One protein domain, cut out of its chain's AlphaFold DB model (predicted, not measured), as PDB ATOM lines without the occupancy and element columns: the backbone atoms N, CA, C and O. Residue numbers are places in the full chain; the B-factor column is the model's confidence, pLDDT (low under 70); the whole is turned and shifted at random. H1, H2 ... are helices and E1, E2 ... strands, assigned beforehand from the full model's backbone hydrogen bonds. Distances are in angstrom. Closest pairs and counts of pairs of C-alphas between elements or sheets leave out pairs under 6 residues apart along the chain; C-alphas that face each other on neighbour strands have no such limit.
ATOM      1  N   ARG A   6       6.212 -49.069 -55.845       87.69
ATOM      2  CA  ARG A   6       6.083 -49.652 -54.503       87.69
ATOM      3  C   ARG A   6       5.744 -51.138 -54.652       87.69
ATOM      4  O   ARG A   6       4.769 -51.471 -55.319       87.69
ATOM      5  N   TYR A   7       6.546 -52.005 -54.039       89.81
ATOM      6  CA  TYR A   7       6.355 -53.457 -54.074       89.81
ATOM      7  C   TYR A   7       5.607 -53.955 -52.840       89.81
ATOM      8  O   TYR A   7       4.667 -54.735 -52.947       89.81
ATOM      9  N   GLY A   8       5.988 -53.462 -51.661       91.94
ATOM     10  CA  GLY A   8       5.411 -53.917 -50.402       91.94
ATOM     11  C   GLY A   8       5.969 -53.167 -49.204       91.94
ATOM     12  O   GLY A   8       6.436 -52.031 -49.332       91.94
ATOM     13  N   THR A   9       5.904 -53.808 -48.041       93.19
ATOM     14  CA  THR A   9       6.480 -53.301 -46.795       93.19
ATOM     15  C   THR A   9       7.401 -54.332 -46.147       93.19
ATOM     16  O   THR A   9       7.291 -55.534 -46.393       93.19
ATOM     17  N   PHE A  10       8.337 -53.854 -45.333       92.62
ATOM     18  CA  PHE A  10       9.250 -54.669 -44.541       92.62
ATOM     19  C   PHE A  10       9.139 -54.276 -43.061       92.62
ATOM     20  O   PHE A  10       9.239 -53.084 -42.751       92.62
ATOM     21  N   PRO A  11       8.944 -55.236 -42.139       93.88
ATOM     22  CA  PRO A  11       8.891 -54.944 -40.714       93.88
ATOM     23  C   PRO A  11      10.293 -54.644 -40.187       93.88
ATOM     24  O   PRO A  11      11.217 -55.445 -40.309       93.88
ATOM     25  N   THR A  12      10.458 -53.475 -39.578       95.31
ATOM     26  CA  THR A  12      11.715 -53.099 -38.934       95.31
ATOM     27  C   THR A  12      11.829 -53.734 -37.545       95.31
ATOM     28  O   THR A  12      10.812 -54.007 -36.903       95.31
ATOM     29  N   PRO A  13      13.052 -53.864 -37.005       95.75
ATOM     30  CA  PRO A  13      13.280 -54.286 -35.621       95.75
ATOM     31  C   PRO A  13      12.595 -53.425 -34.557       95.75
ATOM     32  O   PRO A  13      12.539 -53.816 -33.397       95.75
ATOM     33  N   TYR A  14      12.113 -52.237 -34.923       96.19
ATOM     34  CA  TYR A  14      11.540 -51.254 -34.012       96.19
ATOM     35  C   TYR A  14      10.002 -51.229 -34.038       96.19
ATOM     36  O   TYR A  14       9.392 -50.273 -33.558       96.19
ATOM     37  N   GLY A  15       9.369 -52.268 -34.591       92.38
ATOM     38  CA  GLY A  15       7.914 -52.447 -34.567       92.38
ATOM     39  C   GLY A  15       7.137 -51.491 -35.476       92.38
ATOM     40  O   GLY A  15       5.969 -51.182 -35.215       92.38
ATOM     41  N   VAL A  16       7.792 -51.000 -36.532       93.44
ATOM     42  CA  VAL A  16       7.182 -50.221 -37.620       93.44
ATOM     43  C   VAL A  16       7.536 -50.820 -38.971       93.44
ATOM     44  O   VAL A  16       8.586 -51.443 -39.109       93.44
ATOM     45  N   GLU A  17       6.682 -50.615 -39.965       93.62
ATOM     46  CA  GLU A  17       6.920 -51.064 -41.334       93.62
ATOM     47  C   GLU A  17       7.495 -49.939 -42.200       93.62
ATOM     48  O   GLU A  17       7.097 -48.779 -42.068       93.62
ATOM     49  N   VAL A  18       8.408 -50.286 -43.106       94.75
ATOM     50  CA  VAL A  18       8.954 -49.376 -44.124       94.75
ATOM     51  C   VAL A  18       8.640 -49.880 -45.525       94.75
ATOM     52  O   VAL A  18       8.485 -51.080 -45.737       94.75
ATOM     53  N   GLU A  19       8.549 -48.974 -46.494       93.50
ATOM     54  CA  GLU A  19       8.276 -49.340 -47.884       93.50
ATOM     55  C   GLU A  19       9.486 -50.008 -48.552       93.50
ATOM     56  O   GLU A  19      10.636 -49.605 -48.357       93.50
ATOM     57  N   VAL A  20       9.196 -51.015 -49.377       93.62
ATOM     58  CA  VAL A  20      10.149 -51.663 -50.284       93.62
ATOM     59  C   VAL A  20       9.769 -51.294 -51.710       93.62
ATOM     60  O   VAL A  20       8.607 -51.430 -52.111       93.62
ATOM     61  N   HIS A  21      10.747 -50.847 -52.488       92.06
ATOM     62  CA  HIS A  21      10.568 -50.487 -53.889       92.06
ATOM     63  C   HIS A  21      11.230 -51.528 -54.785       92.06
ATOM     64  O   HIS A  21      12.290 -52.055 -54.441       92.06
ATOM     65  N   ARG A  22      10.608 -51.804 -55.934       90.12
ATOM     66  CA  ARG A  22      11.137 -52.724 -56.944       90.12
ATOM     67  C   ARG A  22      11.719 -51.957 -58.125       90.12
ATOM     68  O   ARG A  22      11.100 -51.005 -58.610       90.12
ATOM     69  N   ASN A  23      12.861 -52.425 -58.624       87.56
ATOM     70  CA  ASN A  23      13.372 -52.043 -59.931       87.56
ATOM     71  C   ASN A  23      12.566 -52.742 -61.026       87.56
ATOM     72  O   ASN A  23      12.641 -53.968 -61.118       87.56
ATOM     73  N   PRO A  24      11.816 -52.027 -61.877       85.38
ATOM     74  CA  PRO A  24      11.174 -52.679 -63.012       85.38
ATOM     75  C   PRO A  24      12.191 -53.149 -64.064       85.38
ATOM     76  O   PRO A  24      11.882 -54.059 -64.828       85.38
ATOM     77  N   ASP A  25      13.394 -52.563 -64.087       87.12
ATOM     78  CA  ASP A  25      14.386 -52.771 -65.146       87.12
ATOM     79  C   ASP A  25      15.329 -53.960 -64.872       87.12
ATOM     80  O   ASP A  25      16.210 -54.254 -65.680       87.12
ATOM     81  N   VAL A  26      15.171 -54.644 -63.734       87.31
ATOM     82  CA  VAL A  26      16.054 -55.732 -63.293       87.31
ATOM     83  C   VAL A  26      15.220 -56.984 -62.960       87.31
ATOM     84  O   VAL A  26      14.143 -56.848 -62.374       87.31
ATOM     85  N   PRO A  27      15.680 -58.201 -63.325       88.50
ATOM     86  CA  PRO A  27      15.052 -59.456 -62.906       88.50
ATOM     87  C   PRO A  27      14.872 -59.550 -61.385       88.50
ATOM     88  O   PRO A  27      15.691 -59.032 -60.632       88.50
ATOM     89  N   GLU A  28      13.802 -60.206 -60.929       84.38
ATOM     90  CA  GLU A  28      13.431 -60.266 -59.503       84.38
ATOM     91  C   GLU A  28      14.449 -61.019 -58.634       84.38
ATOM     92  O   GLU A  28      14.588 -60.726 -57.451       84.38
ATOM     93  N   ASP A  29      15.187 -61.950 -59.229       87.50
ATOM     94  CA  ASP A  29      16.241 -62.742 -58.600       87.50
ATOM     95  C   ASP A  29      17.587 -62.006 -58.491       87.50
ATOM     96  O   ASP A  29      18.541 -62.547 -57.938       87.50
ATOM     97  N   HIS A  30      17.682 -60.773 -58.994       88.69
ATOM     98  CA  HIS A  30      18.901 -59.978 -58.913       88.69
ATOM     99  C   HIS A  30      19.031 -59.252 -57.564       88.69
ATOM    100  O   HIS A  30      18.071 -58.674 -57.055       88.69
ATOM    101  N   ASP A  31      20.258 -59.131 -57.053       81.81
ATOM    102  CA  ASP A  31      20.571 -58.513 -55.749       81.81
ATOM    103  C   ASP A  31      20.123 -57.043 -55.598       81.81
ATOM    104  O   ASP A  31      20.045 -56.510 -54.493       81.81
ATOM    105  N   THR A  32      19.837 -56.366 -56.710       83.44
ATOM    106  CA  THR A  32      19.402 -54.957 -56.760       83.44
ATOM    107  C   THR A  32      17.969 -54.786 -57.260       83.44
ATOM    108  O   THR A  32      17.544 -53.665 -57.554       83.44
ATOM    109  N   ALA A  33      17.216 -55.886 -57.361       87.19
ATOM    110  CA  ALA A  33      15.805 -55.867 -57.733       87.19
ATOM    111  C   ALA A  33      14.952 -55.094 -56.720       87.19
ATOM    112  O   ALA A  33      13.916 -54.540 -57.087       87.19
ATOM    113  N   PHE A  34      15.406 -55.019 -55.465       89.75
ATOM    114  CA  PHE A  34      14.710 -54.360 -54.369       89.75
ATOM    115  C   PHE A  34      15.610 -53.369 -53.644       89.75
ATOM    116  O   PHE A  34      16.796 -53.621 -53.429       89.75
ATOM    117  N   TRP A  35      15.035 -52.248 -53.217       89.12
ATOM    118  CA  TRP A  35      15.731 -51.282 -52.372       89.12
ATOM    119  C   TRP A  35      14.796 -50.575 -51.399       89.12
ATOM    120  O   TRP A  35      13.575 -50.513 -51.564       89.12
ATOM    121  N   PHE A  36      15.427 -49.977 -50.396       91.50
ATOM    122  CA  PHE A  36      14.810 -49.100 -49.417       91.50
ATOM    123  C   PHE A  36      15.091 -47.639 -49.767       91.50
ATOM    124  O   PHE A  36      16.137 -47.305 -50.329       91.50
ATOM    125  N   SER A  37      14.167 -46.748 -49.414       91.19
ATOM    126  CA  SER A  37      14.438 -45.312 -49.442       91.19
ATOM    127  C   SER A  37      15.484 -44.932 -48.381       91.19
ATOM    128  O   SER A  37      15.700 -45.655 -47.406       91.19
ATOM    129  N   ALA A  38      16.116 -43.763 -48.524       92.56
ATOM    130  CA  ALA A  38      17.050 -43.269 -47.509       92.56
ATOM    131  C   ALA A  38      16.380 -43.090 -46.131       92.56
ATOM    132  O   ALA A  38      17.016 -43.339 -45.107       92.56
ATOM    133  N   ASP A  39      15.098 -42.707 -46.096       94.50
ATOM    134  CA  ASP A  39      14.329 -42.605 -44.849       94.50
ATOM    135  C   ASP A  39      14.091 -43.988 -44.223       94.50
ATOM    136  O   ASP A  39      14.346 -44.172 -43.034       94.50
ATOM    137  N   ALA A  40      13.728 -44.991 -45.031       94.44
ATOM    138  CA  ALA A  40      13.591 -46.372 -44.572       94.44
ATOM    139  C   ALA A  40      14.909 -46.916 -43.990       94.44
ATOM    140  O   ALA A  40      14.901 -47.534 -42.924       94.44
ATOM    141  N   CYS A  41      16.054 -46.610 -44.613       93.88
ATOM    142  CA  CYS A  41      17.371 -46.925 -44.055       93.88
ATOM    143  C   CYS A  41      17.616 -46.235 -42.701       93.88
ATOM    144  O   CYS A  41      18.177 -46.848 -41.794       93.88
ATOM    145  N   CYS A  42      17.174 -44.984 -42.529       95.88
ATOM    146  CA  CYS A  42      17.281 -44.276 -41.250       95.88
ATOM    147  C   CYS A  42      16.436 -44.939 -40.152       95.88
ATOM    148  O   CYS A  42      16.906 -45.085 -39.021       95.88
ATOM    149  N   VAL A  43      15.215 -45.379 -40.475       96.00
ATOM    150  CA  VAL A  43      14.354 -46.123 -39.541       96.00
ATOM    151  C   VAL A  43      14.989 -47.465 -39.170       96.00
ATOM    152  O   VAL A  43      15.100 -47.773 -37.986       96.00
ATOM    153  N   MET A  44      15.483 -48.225 -40.153       93.94
ATOM    154  CA  MET A  44      16.189 -49.497 -39.930       93.94
ATOM    155  C   MET A  44      17.455 -49.335 -39.078       93.94
ATOM    156  O   MET A  44      17.799 -50.228 -38.307       93.94
ATOM    157  N   ALA A  45      18.117 -48.180 -39.165       94.50
ATOM    158  CA  ALA A  45      19.259 -47.829 -38.326       94.50
ATOM    159  C   ALA A  45      18.867 -47.344 -36.917       94.50
ATOM    160  O   ALA A  45      19.746 -47.098 -36.097       94.50
ATOM    161  N   GLY A  46      17.575 -47.197 -36.609       95.00
ATOM    162  CA  GLY A  46      17.088 -46.804 -35.284       95.00
ATOM    163  C   GLY A  46      16.918 -45.301 -35.063       95.00
ATOM    164  O   GLY A  46      16.709 -44.879 -33.925       95.00
ATOM    165  N   ILE A  47      16.943 -44.484 -36.119       96.06
ATOM    166  CA  ILE A  47      16.760 -43.030 -36.016       96.06
ATOM    167  C   ILE A  47      15.261 -42.712 -35.864       96.06
ATOM    168  O   ILE A  47      14.509 -42.626 -36.838       96.06
ATOM    169  N   HIS A  48      14.806 -42.551 -34.619       95.56
ATOM    170  CA  HIS A  48      13.390 -42.308 -34.290       95.56
ATOM    171  C   HIS A  48      12.907 -40.878 -34.559       95.56
ATOM    172  O   HIS A  48      11.770 -40.699 -34.996       95.56
ATOM    173  N   ASP A  49      13.748 -39.869 -34.334       95.12
ATOM    174  CA  ASP A  49      13.356 -38.463 -34.469       95.12
ATOM    175  C   ASP A  49      13.140 -38.093 -35.954       95.12
ATOM    176  O   ASP A  49      14.096 -38.160 -36.739       95.12
ATOM    177  N   PRO A  50      11.919 -37.686 -36.366       95.00
ATOM    178  CA  PRO A  50      11.644 -37.279 -37.742       95.00
ATOM    179  C   PRO A  50      12.534 -36.132 -38.238       95.00
ATOM    180  O   PRO A  50      12.893 -36.114 -39.412       95.00
ATOM    181  N   GLU A  51      12.916 -35.187 -37.374       96.00
ATOM    182  CA  GLU A  51      13.803 -34.084 -37.759       96.00
ATOM    183  C   GLU A  51      15.206 -34.591 -38.085       96.00
ATOM    184  O   GLU A  51      15.787 -34.228 -39.111       96.00
ATOM    185  N   GLN A  52      15.741 -35.479 -37.244       95.12
ATOM    186  CA  GLN A  52      17.042 -36.087 -37.504       95.12
ATOM    187  C   GLN A  52      17.024 -36.942 -38.765       95.12
ATOM    188  O   GLN A  52      17.958 -36.846 -39.558       95.12
ATOM    189  N   ARG A  53      15.947 -37.704 -39.007       96.44
ATOM    190  CA  ARG A  53      15.796 -38.451 -40.263       96.44
ATOM    191  C   ARG A  53      15.798 -37.533 -41.478       96.44
ATOM    192  O   ARG A  53      16.545 -37.794 -42.413       96.44
ATOM    193  N   ARG A  54      15.047 -36.425 -41.463       97.00
ATOM    194  CA  ARG A  54      15.041 -35.464 -42.584       97.00
ATOM    195  C   ARG A  54      16.435 -34.916 -42.884       97.00
ATOM    196  O   ARG A  54      16.833 -34.863 -44.046       97.00
ATOM    197  N   ARG A  55      17.184 -34.544 -41.845       97.19
ATOM    198  CA  ARG A  55      18.562 -34.053 -41.987       97.19
ATOM    199  C   ARG A  55      19.509 -35.136 -42.509       97.19
ATOM    200  O   ARG A  55      20.291 -34.854 -43.413       97.19
ATOM    201  N   ALA A  56      19.392 -36.367 -42.007       96.75
ATOM    202  CA  ALA A  56      20.169 -37.508 -42.484       96.75
ATOM    203  C   ALA A  56      19.884 -37.814 -43.961       96.75
ATOM    204  O   ALA A  56      20.813 -37.985 -44.742       96.75
ATOM    205  N   VAL A  57      18.609 -37.824 -44.365       96.56
ATOM    206  CA  VAL A  57      18.180 -38.064 -45.752       96.56
ATOM    207  C   VAL A  57      18.728 -37.000 -46.701       96.56
ATOM    208  O   VAL A  57      19.216 -37.345 -47.777       96.56
ATOM    209  N   ALA A  58      18.681 -35.722 -46.311       96.00
ATOM    210  CA  ALA A  58      19.245 -34.638 -47.112       96.00
ATOM    211  C   ALA A  58      20.753 -34.835 -47.336       96.00
ATOM    212  O   ALA A  58      21.219 -34.820 -48.475       96.00
ATOM    213  N   GLU A  59      21.494 -35.121 -46.263       96.00
ATOM    214  CA  GLU A  59      22.938 -35.324 -46.335       96.00
ATOM    215  C   GLU A  59      23.326 -36.593 -47.118       96.00
ATOM    216  O   GLU A  59      24.250 -36.563 -47.935       96.00
ATOM    217  N   ILE A  60      22.590 -37.695 -46.930       95.19
ATOM    218  CA  ILE A  60      22.728 -38.914 -47.738       95.19
ATOM    219  C   ILE A  60      22.555 -38.579 -49.218       95.19
ATOM    220  O   ILE A  60      23.362 -39.017 -50.035       95.19
ATOM    221  N   GLY A  61      21.536 -37.789 -49.568       92.44
ATOM    222  CA  GLY A  61      21.269 -37.387 -50.946       92.44
ATOM    223  C   GLY A  61      22.413 -36.584 -51.569       92.44
ATOM    224  O   GLY A  61      22.796 -36.855 -52.707       92.44
ATOM    225  N   ASP A  62      22.983 -35.629 -50.832       92.88
ATOM    226  CA  ASP A  62      24.112 -34.817 -51.301       92.88
ATOM    227  C   ASP A  62      25.373 -35.657 -51.535       92.88
ATOM    228  O   ASP A  62      26.003 -35.564 -52.592       92.88
ATOM    229  N   ILE A  63      25.714 -36.530 -50.586       92.12
ATOM    230  CA  ILE A  63      26.912 -37.372 -50.675       92.12
ATOM    231  C   ILE A  63      26.740 -38.471 -51.730       92.12
ATOM    232  O   ILE A  63      27.666 -38.716 -52.503       92.12
ATOM    233  N   ALA A  64      25.570 -39.112 -51.805       91.19
ATOM    234  CA  ALA A  64      25.308 -40.164 -52.784       91.19
ATOM    235  C   ALA A  64      25.371 -39.631 -54.222       91.19
ATOM    236  O   ALA A  64      25.930 -40.300 -55.089       91.19
ATOM    237  N   ARG A  65      24.896 -38.399 -54.473       89.81
ATOM    238  CA  ARG A  65      25.065 -37.729 -55.776       89.81
ATOM    239  C   ARG A  65      26.533 -37.501 -56.138       89.81
ATOM    240  O   ARG A  65      26.882 -37.604 -57.308       89.81
ATOM    241  N   ALA A  66      27.382 -37.201 -55.156       89.75
ATOM    242  CA  ALA A  66      28.805 -36.957 -55.383       89.75
ATOM    243  C   ALA A  66      29.634 -38.250 -55.522       89.75
ATOM    244  O   ALA A  66      30.597 -38.278 -56.284       89.75
ATOM    245  N   ARG A  67      29.289 -39.308 -54.777       89.44
ATOM    246  CA  ARG A  67      30.076 -40.555 -54.686       89.44
ATOM    247  C   ARG A  67      29.524 -41.722 -55.507       89.44
ATOM    248  O   ARG A  67      30.245 -42.687 -55.724       89.44
ATOM    249  N   GLY A  68      28.259 -41.662 -55.920       83.69
ATOM    250  CA  GLY A  68      27.572 -42.752 -56.617       83.69
ATOM    251  C   GLY A  68      27.207 -43.953 -55.732       83.69
ATOM    252  O   GLY A  68      26.820 -44.990 -56.261       83.69
ATOM    253  N   SER A  69      27.329 -43.846 -54.405       84.50
ATOM    254  CA  SER A  69      27.043 -44.935 -53.459       84.50
ATOM    255  C   SER A  69      26.385 -44.430 -52.172       84.50
ATOM    256  O   SER A  69      26.471 -43.245 -51.842       84.50
ATOM    257  N   PHE A  70      25.703 -45.328 -51.448       85.75
ATOM    258  CA  PHE A  70      25.038 -44.992 -50.187       85.75
ATOM    259  C   PHE A  70      26.068 -44.807 -49.050       85.75
ATOM    260  O   PHE A  70      26.797 -45.750 -48.731       85.75
ATOM    261  N   PRO A  71      26.129 -43.628 -48.407       90.88
ATOM    262  CA  PRO A  71      27.105 -43.328 -47.361       90.88
ATOM    263  C   PRO A  71      26.613 -43.796 -45.981       90.88
ATOM    264  O   PRO A  71      26.042 -43.023 -45.205       90.88
ATOM    265  N   PHE A  72      26.824 -45.074 -45.655       87.56
ATOM    266  CA  PHE A  72      26.392 -45.665 -44.378       87.56
ATOM    267  C   PHE A  72      26.924 -44.920 -43.141       87.56
ATOM    268  O   PHE A  72      26.261 -44.889 -42.106       87.56
ATOM    269  N   GLU A  73      28.076 -44.257 -43.248       92.06
ATOM    270  CA  GLU A  73      28.665 -43.440 -42.186       92.06
ATOM    271  C   GLU A  73      27.862 -42.174 -41.844       92.06
ATOM    272  O   GLU A  73      28.123 -41.527 -40.830       92.06
ATOM    273  N   VAL A  74      26.891 -41.769 -42.674       93.31
ATOM    274  CA  VAL A  74      25.951 -40.700 -42.304       93.31
ATOM    275  C   VAL A  74      25.048 -41.166 -41.168       93.31
ATOM    276  O   VAL A  74      24.842 -40.418 -40.218       93.31
ATOM    277  N   LEU A  75      24.555 -42.406 -41.215       94.12
ATOM    278  CA  LEU A  75      23.559 -42.906 -40.263       94.12
ATOM    279  C   LEU A  75      24.050 -42.801 -38.813       94.12
ATOM    280  O   LEU A  75      23.314 -42.335 -37.945       94.12
ATOM    281  N   THR A  76      25.313 -43.147 -38.556       93.12
ATOM    282  CA  THR A  76      25.909 -43.096 -37.211       93.12
ATOM    283  C   THR A  76      26.027 -41.680 -36.653       93.12
ATOM    284  O   THR A  76      25.905 -41.479 -35.446       93.12
ATOM    285  N   ARG A  77      26.190 -40.671 -37.516       93.62
ATOM    286  CA  ARG A  77      26.253 -39.255 -37.117       93.62
ATOM    287  C   ARG A  77      24.902 -38.704 -36.659       93.62
ATOM    288  O   ARG A  77      24.872 -37.743 -35.896       93.62
ATOM    289  N   PHE A  78      23.811 -39.349 -37.067       94.88
ATOM    290  CA  PHE A  78      22.437 -39.047 -36.650       94.88
ATOM    291  C   PHE A  78      21.907 -40.042 -35.603       94.88
ATOM    292  O   PHE A  78      20.700 -40.212 -35.445       94.88
ATOM    293  N   GLY A  79      22.807 -40.725 -34.886       88.50
ATOM    294  CA  GLY A  79      22.446 -41.647 -33.806       88.50
ATOM    295  C   GLY A  79      21.944 -43.015 -34.270       88.50
ATOM    296  O   GLY A  79      21.478 -43.796 -33.442       88.50
TER     297      GLY A  79
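This is residues 6 to 79 of the 243 residues of an uncharacterized protein of Roseomonas gilardii subsp. rosea (UniProt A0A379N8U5). A short helix, H1, sits in the middle, between a small three-stranded sheet and a helical hairpin made of the long H2 and the short H3. The whole is flat, spanning 34 by 33 by 15 A, and compact, with a radius of gyration of the C-alphas of 12.9 A. The printed part has 74 residues of mixed class, with named elements in the order E1, E2, E3, H1, H2, H3; the sheet E1 - E2 - E3 is an antiparallel meander, each strand the neighbour of the one before.

Find C-alpha 6 at (6.083, -49.652, -54.503); from there E1 runs 15.0 A through residues 6 to 11. E2, residues 17 to 22, spans 16.3 A, and E3 is residues 34 to 36. Next come H1, residues 38 to 44, and H2, residues 50 to 67, 25.3 A long. H3, residues 72 to 77, ends at C-alpha 77, (26.253, -39.255, -37.117).

Look first at hairpin E1 and E2, where N 10 and O 18 are 2.8 A apart; in hairpin E2 and E3, N 21 and O 35 are 3.0 A apart. H1 is on the sheet, over E2, at a height of 8.2 A; their closest C-alphas, Val 18 and Ala 40, are 5.5 A apart. H2 touches H1 with residues 53 to 60 alone, closest at the C-alphas of Ala 38 and Val 57, 5.6 A, at a steep tilt of 55 degrees, opposite ways. H2 touches H3 with residues 56 to 60 alone, closest at the C-alphas of Ile 60 and Val 74, 6.6 A; their tilt of 38 degrees is only just steep. H2 and H3 are apart from E1, E2 and E3. Every O i to N i+4 pair is within hydrogen-bond range in H1 and H2; H3 has 0 of 2, but 2 of 3 O i to N i+3 pairs.

The C-alphas farthest apart are those of Pro 27 and Glu 51, 35.7 A. The link E2 to E3 is long. The printed part has no cut, and no printed residue is under 70 in pLDDT.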